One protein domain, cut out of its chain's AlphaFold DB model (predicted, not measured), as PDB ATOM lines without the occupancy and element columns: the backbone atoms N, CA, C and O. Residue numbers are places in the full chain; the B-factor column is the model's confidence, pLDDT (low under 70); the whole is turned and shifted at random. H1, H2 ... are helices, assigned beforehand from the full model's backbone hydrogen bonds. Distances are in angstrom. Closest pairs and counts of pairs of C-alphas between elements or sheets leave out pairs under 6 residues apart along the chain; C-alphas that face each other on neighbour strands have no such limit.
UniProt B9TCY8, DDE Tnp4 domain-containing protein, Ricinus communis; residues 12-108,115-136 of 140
ATOM      1  N   ILE A  12      24.803 -26.445  17.775       95.25
ATOM      2  CA  ILE A  12      23.584 -27.111  17.319       95.25
ATOM      3  C   ILE A  12      22.982 -27.888  18.493       95.25
ATOM      4  O   ILE A  12      23.563 -28.869  18.952       95.25
ATOM      5  N   GLY A  13      21.818 -27.456  18.971       94.06
ATOM      6  CA  GLY A  13      21.022 -28.142  19.990       94.06
ATOM      7  C   GLY A  13      19.803 -28.838  19.390       94.06
ATOM      8  O   GLY A  13      19.307 -28.451  18.329       94.06
ATOM      9  N   ASP A  14      19.322 -29.889  20.049       92.00
ATOM     10  CA  ASP A  14      18.001 -30.471  19.784       92.00
ATOM     11  C   ASP A  14      16.867 -29.649  20.420       92.00
ATOM     12  O   ASP A  14      17.105 -28.639  21.079       92.00
ATOM     13  N   SER A  15      15.617 -30.056  20.190       91.38
ATOM     14  CA  SER A  15      14.426 -29.374  20.720       91.38
ATOM     15  C   SER A  15      14.258 -29.481  22.241       91.38
ATOM     16  O   SER A  15      13.346 -28.875  22.798       91.38
ATOM     17  N   GLY A  16      15.108 -30.246  22.931       91.44
ATOM     18  CA  GLY A  16      15.166 -30.279  24.387       91.44
ATOM     19  C   GLY A  16      15.943 -29.104  24.987       91.44
ATOM     20  O   GLY A  16      15.729 -28.758  26.151       91.44
ATOM     21  N   PHE A  17      16.824 -28.470  24.210       94.00
ATOM     22  CA  PHE A  17      17.656 -27.355  24.661       94.00
ATOM     23  C   PHE A  17      16.947 -25.994  24.559       94.00
ATOM     24  O   PHE A  17      16.055 -25.817  23.730       94.00
ATOM     25  N   PRO A  18      17.372 -24.998  25.360       95.50
ATOM     26  CA  PRO A  18      16.912 -23.627  25.189       95.50
ATOM     27  C   PRO A  18      17.447 -23.011  23.890       95.50
ATOM     28  O   PRO A  18      18.545 -23.339  23.433       95.50
ATOM     29  N   LEU A  19      16.714 -22.041  23.345       96.56
ATOM     30  CA  LEU A  19      17.196 -21.218  22.238       96.56
ATOM     31  C   LEU A  19      17.982 -20.025  22.786       96.56
ATOM     32  O   LEU A  19      17.398 -19.119  23.378       96.56
ATOM     33  N   LEU A  20      19.297 -20.003  22.558       95.69
ATOM     34  CA  LEU A  20      20.212 -18.970  23.058       95.69
ATOM     35  C   LEU A  20      20.995 -18.314  21.908       95.69
ATOM     36  O   LEU A  20      21.051 -18.863  20.807       95.69
ATOM     37  N   PRO A  21      21.673 -17.173  22.138       93.31
ATOM     38  CA  PRO A  21      22.449 -16.483  21.100       93.31
ATOM     39  C   PRO A  21      23.637 -17.287  20.545       93.31
ATOM     40  O   PRO A  21      24.247 -16.869  19.570       93.31
ATOM     41  N   TYR A  22      23.979 -18.408  21.182       94.06
ATOM     42  CA  TYR A  22      25.073 -19.312  20.823       94.06
ATOM     43  C   TYR A  22      24.626 -20.783  20.728       94.06
ATOM     44  O   TYR A  22      25.456 -21.646  20.458       94.06
ATOM     45  N   LEU A  23      23.344 -21.085  20.972       96.00
ATOM     46  CA  LEU A  23      22.780 -22.437  20.944       96.00
ATOM     47  C   LEU A  23      21.478 -22.402  20.155       96.00
ATOM     48  O   LEU A  23      20.464 -21.890  20.630       96.00
ATOM     49  N   ILE A  24      21.530 -22.915  18.932       96.44
ATOM     50  CA  ILE A  24      20.407 -22.885  18.002       96.44
ATOM     51  C   ILE A  24      19.694 -24.228  18.030       96.44
ATOM     52  O   ILE A  24      20.331 -25.277  17.985       96.44
ATOM     53  N   VAL A  25      18.365 -24.183  18.075       96.00
ATOM     54  CA  VAL A  25      17.473 -25.351  18.096       96.00
ATOM     55  C   VAL A  25      16.504 -25.280  16.910       96.00
ATOM     56  O   VAL A  25      16.226 -24.170  16.425       96.00
ATOM     57  N   PRO A  26      15.988 -26.420  16.409       95.94
ATOM     58  CA  PRO A  26      15.104 -26.423  15.246       95.94
ATOM     59  C   PRO A  26      13.832 -25.600  15.492       95.94
ATOM     60  O   PRO A  26      13.432 -25.337  16.627       95.94
ATOM     61  N   TYR A  27      13.181 -25.169  14.414       96.12
ATOM     62  CA  TYR A  27      11.833 -24.619  14.505       96.12
ATOM     63  C   TYR A  27      10.843 -25.712  14.908       96.12
ATOM     64  O   TYR A  27      10.886 -26.817  14.367       96.12
ATOM     65  N   GLU A  28       9.916 -25.373  15.799       91.50
ATOM     66  CA  GLU A  28       8.797 -26.232  16.184       91.50
ATOM     67  C   GLU A  28       7.494 -25.765  15.516       91.50
ATOM     68  O   GLU A  28       7.341 -24.589  15.181       91.50
ATOM     69  N   GLY A  29       6.545 -26.686  15.333       87.62
ATOM     70  CA  GLY A  29       5.230 -26.411  14.746       87.62
ATOM     71  C   GLY A  29       4.923 -27.257  13.509       87.62
ATOM     72  O   GLY A  29       5.810 -27.861  12.912       87.62
ATOM     73  N   LYS A  30       3.637 -27.321  13.142       80.38
ATOM     74  CA  LYS A  30       3.149 -28.125  12.006       80.38
ATOM     75  C   LYS A  30       3.219 -27.390  10.666       80.38
ATOM     76  O   LYS A  30       3.349 -28.030   9.632       80.38
ATOM     77  N   GLU A  31       3.156 -26.062  10.689       90.31
ATOM     78  CA  GLU A  31       3.120 -25.220   9.492       90.31
ATOM     79  C   GLU A  31       4.327 -24.279   9.492       90.31
ATOM     80  O   GLU A  31       4.292 -23.167  10.019       90.31
ATOM     81  N   LEU A  32       5.437 -24.765   8.941       93.62
ATOM     82  CA  LEU A  32       6.665 -23.993   8.781       93.62
ATOM     83  C   LEU A  32       6.754 -23.447   7.356       93.62
ATOM     84  O   LEU A  32       6.434 -24.138   6.392       93.62
ATOM     85  N   SER A  33       7.228 -22.209   7.215       93.81
ATOM     86  CA  SER A  33       7.553 -21.655   5.900       93.81
ATOM     87  C   SER A  33       8.716 -22.420   5.259       93.81
ATOM     88  O   SER A  33       9.558 -22.977   5.966       93.81
ATOM     89  N   GLU A  34       8.815 -22.406   3.925       93.19
ATOM     90  CA  GLU A  34       9.877 -23.134   3.207       93.19
ATOM     91  C   GLU A  34      11.301 -22.881   3.743       93.19
ATOM     92  O   GLU A  34      12.020 -23.857   3.957       93.19
ATOM     93  N   PRO A  35      11.730 -21.636   4.058       93.31
ATOM     94  CA  PRO A  35      13.066 -21.406   4.613       93.31
ATOM     95  C   PRO A  35      13.288 -22.086   5.969       93.31
ATOM     96  O   PRO A  35      14.399 -22.516   6.275       93.31
ATOM     97  N   LYS A  36      12.238 -22.189   6.791       95.44
ATOM     98  CA  LYS A  36      12.296 -22.839   8.107       95.44
ATOM     99  C   LYS A  36      12.341 -24.360   7.973       95.44
ATOM    100  O   LYS A  36      13.059 -25.011   8.729       95.44
ATOM    101  N   VAL A  37      11.625 -24.918   6.994       94.62
ATOM    102  CA  VAL A  37      11.690 -26.349   6.654       94.62
ATOM    103  C   VAL A  37      13.090 -26.721   6.171       94.62
ATOM    104  O   VAL A  37      13.679 -27.673   6.680       94.62
ATOM    105  N   GLU A  38      13.655 -25.948   5.242       94.62
ATOM    106  CA  GLU A  38      15.008 -26.188   4.728       94.62
ATOM    107  C   GLU A  38      16.072 -26.003   5.820       94.62
ATOM    108  O   GLU A  38      17.000 -26.808   5.924       94.62
ATOM    109  N   PHE A  39      15.905 -25.002   6.694       95.81
ATOM    110  CA  PHE A  39      16.737 -24.852   7.889       95.81
ATOM    111  C   PHE A  39      16.691 -26.113   8.760       95.81
ATOM    112  O   PHE A  39      17.742 -26.682   9.049       95.81
ATOM    113  N   ASN A  40      15.496 -26.589   9.129       96.38
ATOM    114  CA  ASN A  40      15.339 -27.782   9.964       96.38
ATOM    115  C   ASN A  40      15.958 -29.023   9.312       96.38
ATOM    116  O   ASN A  40      16.620 -29.798   9.996       96.38
ATOM    117  N   LYS A  41      15.805 -29.191   7.994       94.25
ATOM    118  CA  LYS A  41      16.416 -30.298   7.247       94.25
ATOM    119  C   LYS A  41      17.940 -30.304   7.394       94.25
ATOM    120  O   LYS A  41      18.521 -31.348   7.687       94.25
ATOM    121  N   ARG A  42      18.588 -29.146   7.222       94.12
ATOM    122  CA  ARG A  42      20.045 -29.014   7.395       94.12
ATOM    123  C   ARG A  42      20.461 -29.186   8.851       94.12
ATOM    124  O   ARG A  42      21.410 -29.912   9.119       94.12
ATOM    125  N   HIS A  43      19.714 -28.591   9.778       95.50
ATOM    126  CA  HIS A  43      19.932 -28.715  11.221       95.50
ATOM    127  C   HIS A  43      19.929 -30.182  11.667       95.50
ATOM    128  O   HIS A  43      20.860 -30.630  12.332       95.50
ATOM    129  N   SER A  44      18.930 -30.955  11.234       93.25
ATOM    130  CA  SER A  44      18.845 -32.392  11.506       93.25
ATOM    131  C   SER A  44      19.979 -33.176  10.844       93.25
ATOM    132  O   SER A  44      20.560 -34.045  11.487       93.25
ATOM    133  N   ALA A  45      20.356 -32.854   9.603       92.12
ATOM    134  CA  ALA A  45      21.498 -33.494   8.946       92.12
ATOM    135  C   ALA A  45      22.811 -33.277   9.723       92.12
ATOM    136  O   ALA A  45      23.596 -34.211   9.878       92.12
ATOM    137  N   THR A  46      23.023 -32.077  10.272       92.31
ATOM    138  CA  THR A  46      24.175 -31.787  11.134       92.31
ATOM    139  C   THR A  46      24.116 -32.570  12.449       92.31
ATOM    140  O   THR A  46      25.130 -33.120  12.876       92.31
ATOM    141  N   GLN A  47      22.940 -32.696  13.073       91.25
ATOM    142  CA  GLN A  47      22.776 -33.485  14.303       91.25
ATOM    143  C   GLN A  47      23.080 -34.971  14.117       91.25
ATOM    144  O   GLN A  47      23.647 -35.590  15.020       91.25
ATOM    145  N   ILE A  48      22.753 -35.538  12.950       89.06
ATOM    146  CA  ILE A  48      23.008 -36.953  12.647       89.06
ATOM    147  C   ILE A  48      24.495 -37.295  12.806       89.06
ATOM    148  O   ILE A  48      24.813 -38.388  13.268       89.06
ATOM    149  N   VAL A  49      25.412 -36.375  12.488       88.50
ATOM    150  CA  VAL A  49      26.860 -36.602  12.646       88.50
ATOM    151  C   VAL A  49      27.215 -36.868  14.113       88.50
ATOM    152  O   VAL A  49      27.841 -37.880  14.428       88.50
ATOM    153  N   ALA A  50      26.753 -36.007  15.024       88.12
ATOM    154  CA  ALA A  50      26.988 -36.166  16.458       88.12
ATOM    155  C   ALA A  50      26.275 -37.406  17.026       88.12
ATOM    156  O   ALA A  50      26.841 -38.127  17.848       88.12
ATOM    157  N   GLN A  51      25.054 -37.691  16.562       86.06
ATOM    158  CA  GLN A  51      24.298 -38.878  16.973       86.06
ATOM    159  C   GLN A  51      24.995 -40.178  16.557       86.06
ATOM    160  O   GLN A  51      25.084 -41.100  17.366       86.06
ATOM    161  N   LYS A  52      25.531 -40.246  15.332       85.94
ATOM    162  CA  LYS A  52      26.312 -41.394  14.850       85.94
ATOM    163  C   LYS A  52      27.583 -41.595  15.672       85.94
ATOM    164  O   LYS A  52      27.858 -42.718  16.086       85.94
ATOM    165  N   ALA A  53      28.318 -40.519  15.962       87.06
ATOM    166  CA  ALA A  53      29.510 -40.586  16.809       87.06
ATOM    167  C   ALA A  53      29.178 -41.102  18.221       87.06
ATOM    168  O   ALA A  53      29.846 -41.999  18.732       87.06
ATOM    169  N   LEU A  54      28.099 -40.598  18.832       85.94
ATOM    170  CA  LEU A  54      27.649 -41.062  20.145       85.94
ATOM    171  C   LEU A  54      27.202 -42.530  20.125       85.94
ATOM    172  O   LEU A  54      27.488 -43.262  21.070       85.94
ATOM    173  N   ALA A  55      26.506 -42.964  19.072       83.88
ATOM    174  CA  ALA A  55      26.082 -44.353  18.929       83.88
ATOM    175  C   ALA A  55      27.284 -45.305  18.829       83.88
ATOM    176  O   ALA A  55      27.354 -46.259  19.603       83.88
ATOM    177  N   ARG A  56      28.268 -44.986  17.973       84.50
ATOM    178  CA  ARG A  56      29.528 -45.746  17.848       84.50
ATOM    179  C   ARG A  56      30.278 -45.824  19.178       84.50
ATOM    180  O   ARG A  56      30.722 -46.894  19.587       84.50
ATOM    181  N   LEU A  57      30.359 -44.706  19.903       86.44
ATOM    182  CA  LEU A  57      30.983 -44.667  21.224       86.44
ATOM    183  C   LEU A  57      30.257 -45.587  22.223       86.44
ATOM    184  O   LEU A  57      30.901 -46.359  22.931       86.44
ATOM    185  N   LYS A  58      28.922 -45.518  22.290       82.25
ATOM    186  CA  LYS A  58      28.118 -46.360  23.193       82.25
ATOM    187  C   LYS A  58      28.316 -47.842  22.909       82.25
ATOM    188  O   LYS A  58      28.443 -48.634  23.837       82.25
ATOM    189  N   GLU A  59      28.313 -48.212  21.642       81.50
ATOM    190  CA  GLU A  59      28.432 -49.600  21.233       81.50
ATOM    191  C   GLU A  59      29.815 -50.188  21.518       81.50
ATOM    192  O   GLU A  59      29.914 -51.257  22.124       81.50
ATOM    193  N   MET A  60      30.880 -49.462  21.161       83.62
ATOM    194  CA  MET A  60      32.252 -49.890  21.439       83.62
ATOM    195  C   MET A  60      32.494 -50.017  22.948       83.62
ATOM    196  O   MET A  60      33.128 -50.964  23.421       83.62
ATOM    197  N   TRP A  61      31.951 -49.082  23.730       86.19
ATOM    198  CA  TRP A  61      32.167 -49.007  25.169       86.19
ATOM    199  C   TRP A  61      30.888 -49.346  25.936       86.19
ATOM    200  O   TRP A  61      30.196 -48.461  26.438       86.19
ATOM    201  N   ARG A  62      30.624 -50.645  26.141       79.06
ATOM    202  CA  ARG A  62      29.464 -51.159  26.911       79.06
ATOM    203  C   ARG A  62      29.277 -50.529  28.302       79.06
ATOM    204  O   ARG A  62      28.169 -50.536  28.835       79.06
ATOM    205  N   ILE A  63      30.335 -49.969  28.897       82.31
ATOM    206  CA  ILE A  63      30.264 -49.207  30.157       82.31
ATOM    207  C   ILE A  63      29.399 -47.938  30.041       82.31
ATOM    208  O   ILE A  63      28.806 -47.514  31.029       82.31
ATOM    209  N   ILE A  64      29.285 -47.359  28.843       80.12
ATOM    210  CA  ILE A  64      28.454 -46.185  28.544       80.12
ATOM    211  C   ILE A  64      26.985 -46.585  28.347       80.12
ATOM    212  O   ILE A  64      26.101 -45.807  28.689       80.12
ATOM    213  N   GLN A  65      26.704 -47.807  27.881       73.44
ATOM    214  CA  GLN A  65      25.339 -48.344  27.724       73.44
ATOM    215  C   GLN A  65      24.633 -48.672  29.056       73.44
ATOM    216  O   GLN A  65      23.565 -49.272  29.056       73.44
ATOM    217  N   GLY A  66      25.229 -48.357  30.210       66.44
ATOM    218  CA  GLY A  66      24.591 -48.579  31.513       66.44
ATOM    219  C   GLY A  66      24.489 -50.048  31.946       66.44
ATOM    220  O   GLY A  66      23.911 -50.334  32.992       66.44
ATOM    221  N   VAL A  67      25.085 -50.979  31.188       60.16
ATOM    222  CA  VAL A  67      25.082 -52.426  31.483       60.16
ATOM    223  C   VAL A  67      26.005 -52.773  32.662       60.16
ATOM    224  O   VAL A  67      25.837 -53.807  33.305       60.16
ATOM    225  N   MET A  68      26.975 -51.910  32.981       56.25
ATOM    226  CA  MET A  68      27.908 -52.110  34.092       56.25
ATOM    227  C   MET A  68      27.585 -51.210  35.292       56.25
ATOM    228  O   MET A  68      27.159 -50.069  35.138       56.25
ATOM    229  N   TRP A  69      27.825 -51.763  36.486       59.88
ATOM    230  CA  TRP A  69      27.754 -51.143  37.815       59.88
ATOM    231  C   TRP A  69      27.924 -49.618  37.806       59.88
ATOM    232  O   TRP A  69      28.974 -49.130  37.392       59.88
ATOM    233  N   ARG A  70      26.924 -48.882  38.320       64.62
ATOM    234  CA  ARG A  70      26.938 -47.413  38.410       64.62
ATOM    235  C   ARG A  70      28.135 -46.955  39.254       64.62
ATOM    236  O   ARG A  70      28.092 -47.086  40.481       64.62
ATOM    237  N   PRO A  71      29.201 -46.404  38.652       61.19
ATOM    238  CA  PRO A  71      30.221 -45.746  39.437       61.19
ATOM    239  C   PRO A  71      29.611 -44.476  40.038       61.19
ATOM    240  O   PRO A  71      28.637 -43.930  39.518       61.19
ATOM    241  N   ASP A  72      30.185 -44.011  41.144       74.69
ATOM    242  CA  ASP A  72      29.906 -42.693  41.718       74.69
ATOM    243  C   ASP A  72      29.680 -41.646  40.606       74.69
ATOM    244  O   ASP A  72      30.477 -41.556  39.667       74.69
ATOM    245  N   LYS A  73      28.602 -40.856  40.710       77.19
ATOM    246  CA  LYS A  73      28.231 -39.813  39.738       77.19
ATOM    247  C   LYS A  73      29.393 -38.875  39.399       77.19
ATOM    248  O   LYS A  73      29.464 -38.355  38.291       77.19
ATOM    249  N   HIS A  74      30.331 -38.691  40.328       83.56
ATOM    250  CA  HIS A  74      31.521 -37.863  40.135       83.56
ATOM    251  C   HIS A  74      32.607 -38.523  39.269       83.56
ATOM    252  O   HIS A  74      33.483 -37.837  38.740       83.56
ATOM    253  N   ARG A  75      32.570 -39.848  39.100       84.19
ATOM    254  CA  ARG A  75      33.494 -40.612  38.246       84.19
ATOM    255  C   ARG A  75      32.993 -40.756  36.814       84.19
ATOM    256  O   ARG A  75      33.826 -40.893  35.923       84.19
ATOM    257  N   LEU A  76      31.680 -40.679  36.585       83.69
ATOM    258  CA  LEU A  76      31.081 -40.803  35.250       83.69
ATOM    259  C   LEU A  76      31.717 -39.865  34.208       83.69
ATOM    260  O   LEU A  76      32.134 -40.378  33.172       83.69
ATOM    261  N   PRO A  77      31.914 -38.553  34.465       88.25
ATOM    262  CA  PRO A  77      32.547 -37.674  33.479       88.25
ATOM    263  C   PRO A  77      33.970 -38.108  33.112       88.25
ATOM    264  O   PRO A  77      34.368 -38.005  31.956       88.25
ATOM    265  N   ARG A  78      34.734 -38.634  34.082       90.31
ATOM    266  CA  ARG A  78      36.100 -39.129  33.844       90.31
ATOM    267  C   ARG A  78      36.098 -40.395  32.998       90.31
ATOM    268  O   ARG A  78      36.928 -40.518  32.109       90.31
ATOM    269  N   ILE A  79      35.171 -41.314  33.262       89.19
ATOM    270  CA  ILE A  79      35.022 -42.548  32.481       89.19
ATOM    271  C   ILE A  79      34.644 -42.213  31.038       89.19
ATOM    272  O   ILE A  79      35.307 -42.689  30.125       89.19
ATOM    273  N   ILE A  80      33.647 -41.342  30.838       89.12
ATOM    274  CA  ILE A  80      33.222 -40.891  29.504       89.12
ATOM    275  C   ILE A  80      34.400 -40.258  28.757       89.12
ATOM    276  O   ILE A  80      34.660 -40.624  27.616       89.12
ATOM    277  N   LEU A  81      35.154 -39.367  29.412       93.06
ATOM    278  CA  LEU A  81      36.331 -38.737  28.813       93.06
ATOM    279  C   LEU A  81      37.379 -39.769  28.377       93.06
ATOM    280  O   LEU A  81      37.877 -39.687  27.260       93.06
ATOM    281  N   VAL A  82      37.701 -40.741  29.235       93.56
ATOM    282  CA  VAL A  82      38.667 -41.801  28.903       93.56
ATOM    283  C   VAL A  82      38.176 -42.641  27.725       93.56
ATOM    284  O   VAL A  82      38.960 -42.900  26.819       93.56
ATOM    285  N   CYS A  83      36.893 -43.014  27.685       91.81
ATOM    286  CA  CYS A  83      36.318 -43.718  26.538       91.81
ATOM    287  C   CYS A  83      36.441 -42.900  25.246       91.81
ATOM    288  O   CYS A  83      36.847 -43.459  24.234       91.81
ATOM    289  N   CYS A  84      36.162 -41.592  25.270       93.06
ATOM    290  CA  CYS A  84      36.341 -40.728  24.098       93.06
ATOM    291  C   CYS A  84      37.807 -40.657  23.646       93.06
ATOM    292  O   CYS A  84      38.082 -40.761  22.456       93.06
ATOM    293  N   LEU A  85      38.750 -40.506  24.582       94.62
ATOM    294  CA  LEU A  85      40.180 -40.462  24.261       94.62
ATOM    295  C   LEU A  85      40.652 -41.773  23.626       94.62
ATOM    296  O   LEU A  85      41.300 -41.747  22.587       94.62
ATOM    297  N   LEU A  86      40.301 -42.912  24.228       93.06
ATOM    298  CA  LEU A  86      40.648 -44.229  23.693       93.06
ATOM    299  C   LEU A  86      39.974 -44.488  22.341       93.06
ATOM    300  O   LEU A  86      40.611 -45.039  21.454       93.06
ATOM    301  N   HIS A  87      38.719 -44.066  22.165       90.75
ATOM    302  CA  HIS A  87      38.006 -44.179  20.891       90.75
ATOM    303  C   HIS A  87      38.709 -43.398  19.779       90.75
ATOM    304  O   HIS A  87      38.918 -43.938  18.701       90.75
ATOM    305  N   ASN A  88      39.128 -42.161  20.058       90.81
ATOM    306  CA  ASN A  88      39.850 -41.343  19.086       90.81
ATOM    307  C   ASN A  88      41.216 -41.946  18.745       90.81
ATOM    308  O   ASN A  88      41.574 -41.981  17.579       90.81
ATOM    309  N   ILE A  89      41.939 -42.491  19.732       91.81
ATOM    310  CA  ILE A  89      43.200 -43.210  19.479       91.81
ATOM    311  C   ILE A  89      42.964 -44.409  18.552       91.81
ATOM    312  O   ILE A  89      43.750 -44.623  17.641       91.81
ATOM    313  N   ILE A  90      41.892 -45.182  18.765       88.62
ATOM    314  CA  ILE A  90      41.547 -46.316  17.894       88.62
ATOM    315  C   ILE A  90      41.231 -45.831  16.474       88.62
ATOM    316  O   ILE A  90      41.770 -46.396  15.531       88.62
ATOM    317  N   ILE A  91      40.437 -44.763  16.320       86.75
ATOM    318  CA  ILE A  91      40.149 -44.149  15.010       86.75
ATOM    319  C   ILE A  91      41.442 -43.704  14.313       86.75
ATOM    320  O   ILE A  91      41.615 -43.971  13.133       86.75
ATOM    321  N   ASP A  92      42.361 -43.061  15.035       88.31
ATOM    322  CA  ASP A  92      43.632 -42.589  14.472       88.31
ATOM    323  C   ASP A  92      44.580 -43.751  14.105       88.31
ATOM    324  O   ASP A  92      45.474 -43.589  13.274       88.31
ATOM    325  N   MET A  93      44.420 -44.915  14.747       86.69
ATOM    326  CA  MET A  93      45.225 -46.120  14.513       86.69
ATOM    327  C   MET A  93      44.651 -47.044  13.424       86.69
ATOM    328  O   MET A  93      45.418 -47.801  12.824       86.69
ATOM    329  N   GLU A  94      43.339 -47.019  13.186       74.50
ATOM    330  CA  GLU A  94      42.629 -47.842  12.200       74.50
ATOM    331  C   GLU A  94      42.193 -46.975  11.001       74.50
ATOM    332  O   GLU A  94      41.189 -46.270  11.057       74.50
ATOM    333  N   ASP A  95      42.945 -47.042   9.897       58.94
ATOM    334  CA  ASP A  95      42.698 -46.321   8.631       58.94
ATOM    335  C   ASP A  95      41.518 -46.931   7.844       58.94
ATOM    336  O   ASP A  95      41.721 -47.469   6.766       58.94
ATOM    337  N   GLU A  96      40.294 -46.866   8.393       57.69
ATOM    338  CA  GLU A  96      39.027 -47.456   7.891       57.69
ATOM    339  C   GLU A  96      38.737 -48.887   8.398       57.69
ATOM    340  O   GLU A  96      39.331 -49.844   7.909       57.69
ATOM    341  N   ALA A  97      37.768 -49.060   9.316       54.44
ATOM    342  CA  ALA A  97      36.858 -50.230   9.351       54.44
ATOM    343  C   ALA A  97      35.891 -50.230  10.557       54.44
ATOM    344  O   ALA A  97      36.000 -51.097  11.413       54.44
ATOM    345  N   GLN A  98      34.885 -49.348  10.604       55.41
ATOM    346  CA  GLN A  98      33.616 -49.643  11.310       55.41
ATOM    347  C   GLN A  98      32.436 -48.979  10.584       55.41
ATOM    348  O   GLN A  98      31.765 -48.088  11.114       55.41
ATOM    349  N   ASP A  99      32.216 -49.373   9.327       54.62
ATOM    350  CA  ASP A  99      31.172 -48.776   8.483       54.62
ATOM    351  C   ASP A  99      29.790 -49.434   8.612       54.62
ATOM    352  O   ASP A  99      28.793 -48.815   8.257       54.62
ATOM    353  N   ASP A 100      29.686 -50.601   9.253       55.78
ATOM    354  CA  ASP A 100      28.440 -51.378   9.274       55.78
ATOM    355  C   ASP A 100      28.002 -51.808  10.677       55.78
ATOM    356  O   ASP A 100      27.721 -52.984  10.915       55.78
ATOM    357  N   ILE A 101      27.885 -50.864  11.617       55.06
ATOM    358  CA  ILE A 101      27.028 -51.129  12.777       55.06
ATOM    359  C   ILE A 101      25.682 -50.423  12.585       55.06
ATOM    360  O   ILE A 101      25.636 -49.191  12.498       55.06
ATOM    361  N   PRO A 102      24.563 -51.180  12.593       52.81
ATOM    362  CA  PRO A 102      23.244 -50.627  12.852       52.81
ATOM    363  C   PRO A 102      23.233 -49.857  14.184       52.81
ATOM    364  O   PRO A 102      23.114 -50.436  15.264       52.81
ATOM    365  N   SER A 103      23.335 -48.531  14.124       54.19
ATOM    366  CA  SER A 103      23.155 -47.695  15.305       54.19
ATOM    367  C   SER A 103      21.683 -47.710  15.708       54.19
ATOM    368  O   SER A 103      20.848 -47.123  15.013       54.19
ATOM    369  N   SER A 104      21.343 -48.323  16.842       56.72
ATOM    370  CA  SER A 104      20.070 -48.000  17.479       56.72
ATOM    371  C   SER A 104      20.161 -46.553  17.971       56.72
ATOM    372  O   SER A 104      20.933 -46.208  18.864       56.72
ATOM    373  N   HIS A 105      19.383 -45.667  17.351       56.72
ATOM    374  CA  HIS A 105      19.225 -44.279  17.804       56.72
ATOM    375  C   HIS A 105      18.385 -44.177  19.086       56.72
ATOM    376  O   HIS A 105      18.034 -43.081  19.519       56.72
ATOM    377  N   GLU A 106      18.031 -45.314  19.683       58.59
ATOM    378  CA  GLU A 106      17.196 -45.361  20.863       58.59
ATOM    379  C   GLU A 106      18.024 -44.981  22.089       58.59
ATOM    380  O   GLU A 106      19.064 -45.564  22.405       58.59
ATOM    381  N   HIS A 107      17.556 -43.943  22.775       64.38
ATOM    382  CA  HIS A 107      17.925 -43.733  24.162       64.38
ATOM    383  C   HIS A 107      17.427 -44.916  25.000       64.38
ATOM    384  O   HIS A 107      16.529 -45.642  24.576       64.38
ATOM    385  N   ASP A 108      18.003 -45.100  26.189       67.69
ATOM    386  CA  ASP A 108      17.507 -46.082  27.153       67.69
ATOM    387  C   ASP A 108      15.981 -45.945  27.268       67.69
ATOM    388  O   ASP A 108      15.480 -44.825  27.351       67.69
ATOM    389  N   LYS A 115      12.442 -31.026  28.161       86.81
ATOM    390  CA  LYS A 115      12.363 -29.870  27.266       86.81
ATOM    391  C   LYS A 115      12.530 -28.579  28.047       86.81
ATOM    392  O   LYS A 115      11.830 -28.354  29.032       86.81
ATOM    393  N   CYS A 116      13.444 -27.729  27.595       88.00
ATOM    394  CA  CYS A 116      13.596 -26.373  28.092       88.00
ATOM    395  C   CYS A 116      12.852 -25.393  27.178       88.00
ATOM    396  O   CYS A 116      13.195 -25.249  26.012       88.00
ATOM    397  N   GLU A 117      11.872 -24.672  27.720       85.44
ATOM    398  CA  GLU A 117      11.086 -23.679  26.964       85.44
ATOM    399  C   GLU A 117      11.735 -22.282  26.936       85.44
ATOM    400  O   GLU A 117      11.129 -21.310  26.484       85.44
ATOM    401  N   SER A 118      12.964 -22.138  27.444       91.31
ATOM    402  CA  SER A 118      13.639 -20.841  27.477       91.31
ATOM    403  C   SER A 118      14.054 -20.408  26.069       91.31
ATOM    404  O   SER A 118      14.768 -21.122  25.361       91.31
ATOM    405  N   VAL A 119      13.604 -19.217  25.674       93.12
ATOM    406  CA  VAL A 119      13.859 -18.631  24.358       93.12
ATOM    407  C   VAL A 119      14.413 -17.218  24.512       93.12
ATOM    408  O   VAL A 119      13.753 -16.335  25.058       93.12
ATOM    409  N   ASP A 120      15.613 -16.996  23.983       95.44
ATOM    410  CA  ASP A 120      16.246 -15.682  23.882       95.44
ATOM    411  C   ASP A 120      15.953 -15.038  22.516       95.44
ATOM    412  O   ASP A 120      16.149 -15.643  21.458       95.44
ATOM    413  N   ILE A 121      15.534 -13.770  22.525       94.31
ATOM    414  CA  ILE A 121      15.203 -12.987  21.322       94.31
ATOM    415  C   ILE A 121      16.395 -12.880  20.358       94.31
ATOM    416  O   ILE A 121      16.216 -12.939  19.138       94.31
ATOM    417  N   LYS A 122      17.624 -12.751  20.868       93.00
ATOM    418  CA  LYS A 122      18.832 -12.727  20.032       93.00
ATOM    419  C   LYS A 122      19.082 -14.094  19.391       93.00
ATOM    420  O   LYS A 122      19.497 -14.138  18.236       93.00
ATOM    421  N   GLY A 123      18.779 -15.185  20.099       93.88
ATOM    422  CA  GLY A 123      18.806 -16.546  19.548       93.88
ATOM    423  C   GLY A 123      17.790 -16.731  18.418       93.88
ATOM    424  O   GLY A 123      18.133 -17.252  17.357       93.88
ATOM    425  N   VAL A 124      16.567 -16.214  18.591       94.88
ATOM    426  CA  VAL A 124      15.543 -16.181  17.528       94.88
ATOM    427  C   VAL A 124      16.044 -15.409  16.309       94.88
ATOM    428  O   VAL A 124      15.992 -15.927  15.196       94.88
ATOM    429  N   CYS A 125      16.585 -14.206  16.517       93.44
ATOM    430  CA  CYS A 125      17.109 -13.374  15.436       93.44
ATOM    431  C   CYS A 125      18.245 -14.069  14.672       93.44
ATOM    432  O   CYS A 125      18.261 -14.045  13.441       93.44
ATOM    433  N   LEU A 126      19.175 -14.716  15.384       93.25
ATOM    434  CA  LEU A 126      20.256 -15.481  14.766       93.25
ATOM    435  C   LEU A 126      19.708 -16.659  13.950       93.25
ATOM    436  O   LEU A 126      20.089 -16.820  12.792       93.25
ATOM    437  N   ARG A 127      18.773 -17.440  14.504       95.19
ATOM    438  CA  ARG A 127      18.153 -18.571  13.795       95.19
ATOM    439  C   ARG A 127      17.420 -18.132  12.527       95.19
ATOM    440  O   ARG A 127      17.586 -18.756  11.483       95.19
ATOM    441  N   ASP A 128      16.657 -17.047  12.593       94.06
ATOM    442  CA  ASP A 128      15.926 -16.521  11.435       94.06
ATOM    443  C   ASP A 128      16.880 -16.006  10.348       94.06
ATOM    444  O   ASP A 128      16.679 -16.288   9.164       94.06
ATOM    445  N   LYS A 129      17.977 -15.340  10.735       91.31
ATOM    446  CA  LYS A 129      19.049 -14.962   9.799       91.31
ATOM    447  C   LYS A 129      19.690 -16.187   9.147       91.31
ATOM    448  O   LYS A 129      19.838 -16.202   7.928       91.31
ATOM    449  N   LEU A 130      20.013 -17.221   9.928       92.12
ATOM    450  CA  LEU A 130      20.560 -18.484   9.420       92.12
ATOM    451  C   LEU A 130      19.602 -19.159   8.433       92.12
ATOM    452  O   LEU A 130      20.029 -19.609   7.374       92.12
ATOM    453  N   SER A 131      18.306 -19.201   8.743       93.62
ATOM    454  CA  SER A 131      17.282 -19.780   7.866       93.62
ATOM    455  C   SER A 131      17.205 -19.064   6.513       93.62
ATOM    456  O   SER A 131      17.147 -19.704   5.456       93.62
ATOM    457  N   LEU A 132      17.273 -17.734   6.513       91.31
ATOM    458  CA  LEU A 132      17.281 -16.952   5.278       91.31
ATOM    459  C   LEU A 132      18.605 -17.081   4.508       91.31
ATOM    460  O   LEU A 132      18.584 -17.223   3.286       91.31
ATOM    461  N   TYR A 133      19.741 -17.088   5.207       87.50
ATOM    462  CA  TYR A 133      21.061 -17.285   4.603       87.50
ATOM    463  C   TYR A 133      21.168 -18.650   3.915       87.50
ATOM    464  O   TYR A 133      21.493 -18.741   2.733       87.50
ATOM    465  N   LEU A 134      20.796 -19.725   4.615       86.94
ATOM    466  CA  LEU A 134      20.860 -21.088   4.085       86.94
ATOM    467  C   LEU A 134      19.898 -21.319   2.911       86.94
ATOM    468  O   LEU A 134      20.188 -22.140   2.040       86.94
ATOM    469  N   SER A 135      18.788 -20.576   2.847       86.69
ATOM    470  CA  SER A 135      17.862 -20.605   1.705       86.69
ATOM    471  C   SER A 135      18.308 -19.743   0.513       86.69
ATOM    472  O   SER A 135      17.570 -19.647  -0.466       86.69
ATOM    473  N   GLY A 136      19.494 -19.122   0.569       80.12
ATOM    474  CA  GLY A 136      20.030 -18.275  -0.502       80.12
ATOM    475  C   GLY A 136      19.321 -16.924  -0.640       80.12
ATOM    476  O   GLY A 136      19.460 -16.259  -1.663       80.12
TER     477      GLY A 136
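This is residues 12 to 108 and 115 to 136 of the 140 residues of the protein "DDE Tnp4 domain-containing protein" of Ricinus communis (UniProt B9TCY8). One long helix, H1, makes a bar with a shorter helix set crosswise near each end: H3 meets the first residues of H1 with its own last residues and makes a corner there, while H2 stands across the other end of the bar, near Leu 57, in the manner of a T. The stretch before H1, with no named element, folds into the corner between H1 and H3, and the end of H2 with the residues after it, 89 to 97, sticks out. The printed part has 119 residues, with three named helices in the order H1, H2, H3 and no named strand; the class is all helix, though under half of the residues, 59 of 119, are in named elements. The whole is loose, with a radius of gyration of the C-alphas of 17.9 A and spans of 45 by 35 by 24 A.

The printed part begins at Ile 12, with its C-alpha at (23.584, -27.111, 17.319), and residues 12 to 33 hold no named element. H1 covers residues 34 to 60, 39.4 A from first to last C-alpha, beginning at C-alpha 34 at (9.877, -23.134, 3.207). H2 covers residues 76 to 93 and is 25.7 A long. H3 covers residues 121 to 134, 19.9 A, and ends at C-alpha 134 at (20.860, -21.088, 4.085).

H1 touches H3 with residues 35 to 39 alone, and H3 touches H1 with residues 130 to 134 alone. The closest C-alphas of the two, those of Phe 39 and Ser 131, are 5.1 A apart. Their lines are about perpendicular, at 82 degrees. H1 and H2 only just touch, with 3 pairs of C-alphas within 8 A, through residue 57 of H1 alone and residues 83 to 87 of H2 alone. The closest C-alphas there, those of Leu 57 and His 87, are 7.0 A apart. The lines of H1 and H2 are about perpendicular, at 89 degrees. H2 and H3 are apart. Every O i to N i+4 pair is within hydrogen-bond range in H2 and H3, and 21 of 23 are in H1.

The two C-alphas farthest apart are those of Trp 69 and Gly 136, at 51.1 A. The link from H1 to H2 is long, with 15 residues. The link from H2 to H3 runs across the cut: residues 109 to 114 are not printed, and C-alphas 108 and 115 are 17.0 A apart. The mean pLDDT of the printed part is 84.6; residues 66 to 71 and 95 to 108 are under 70.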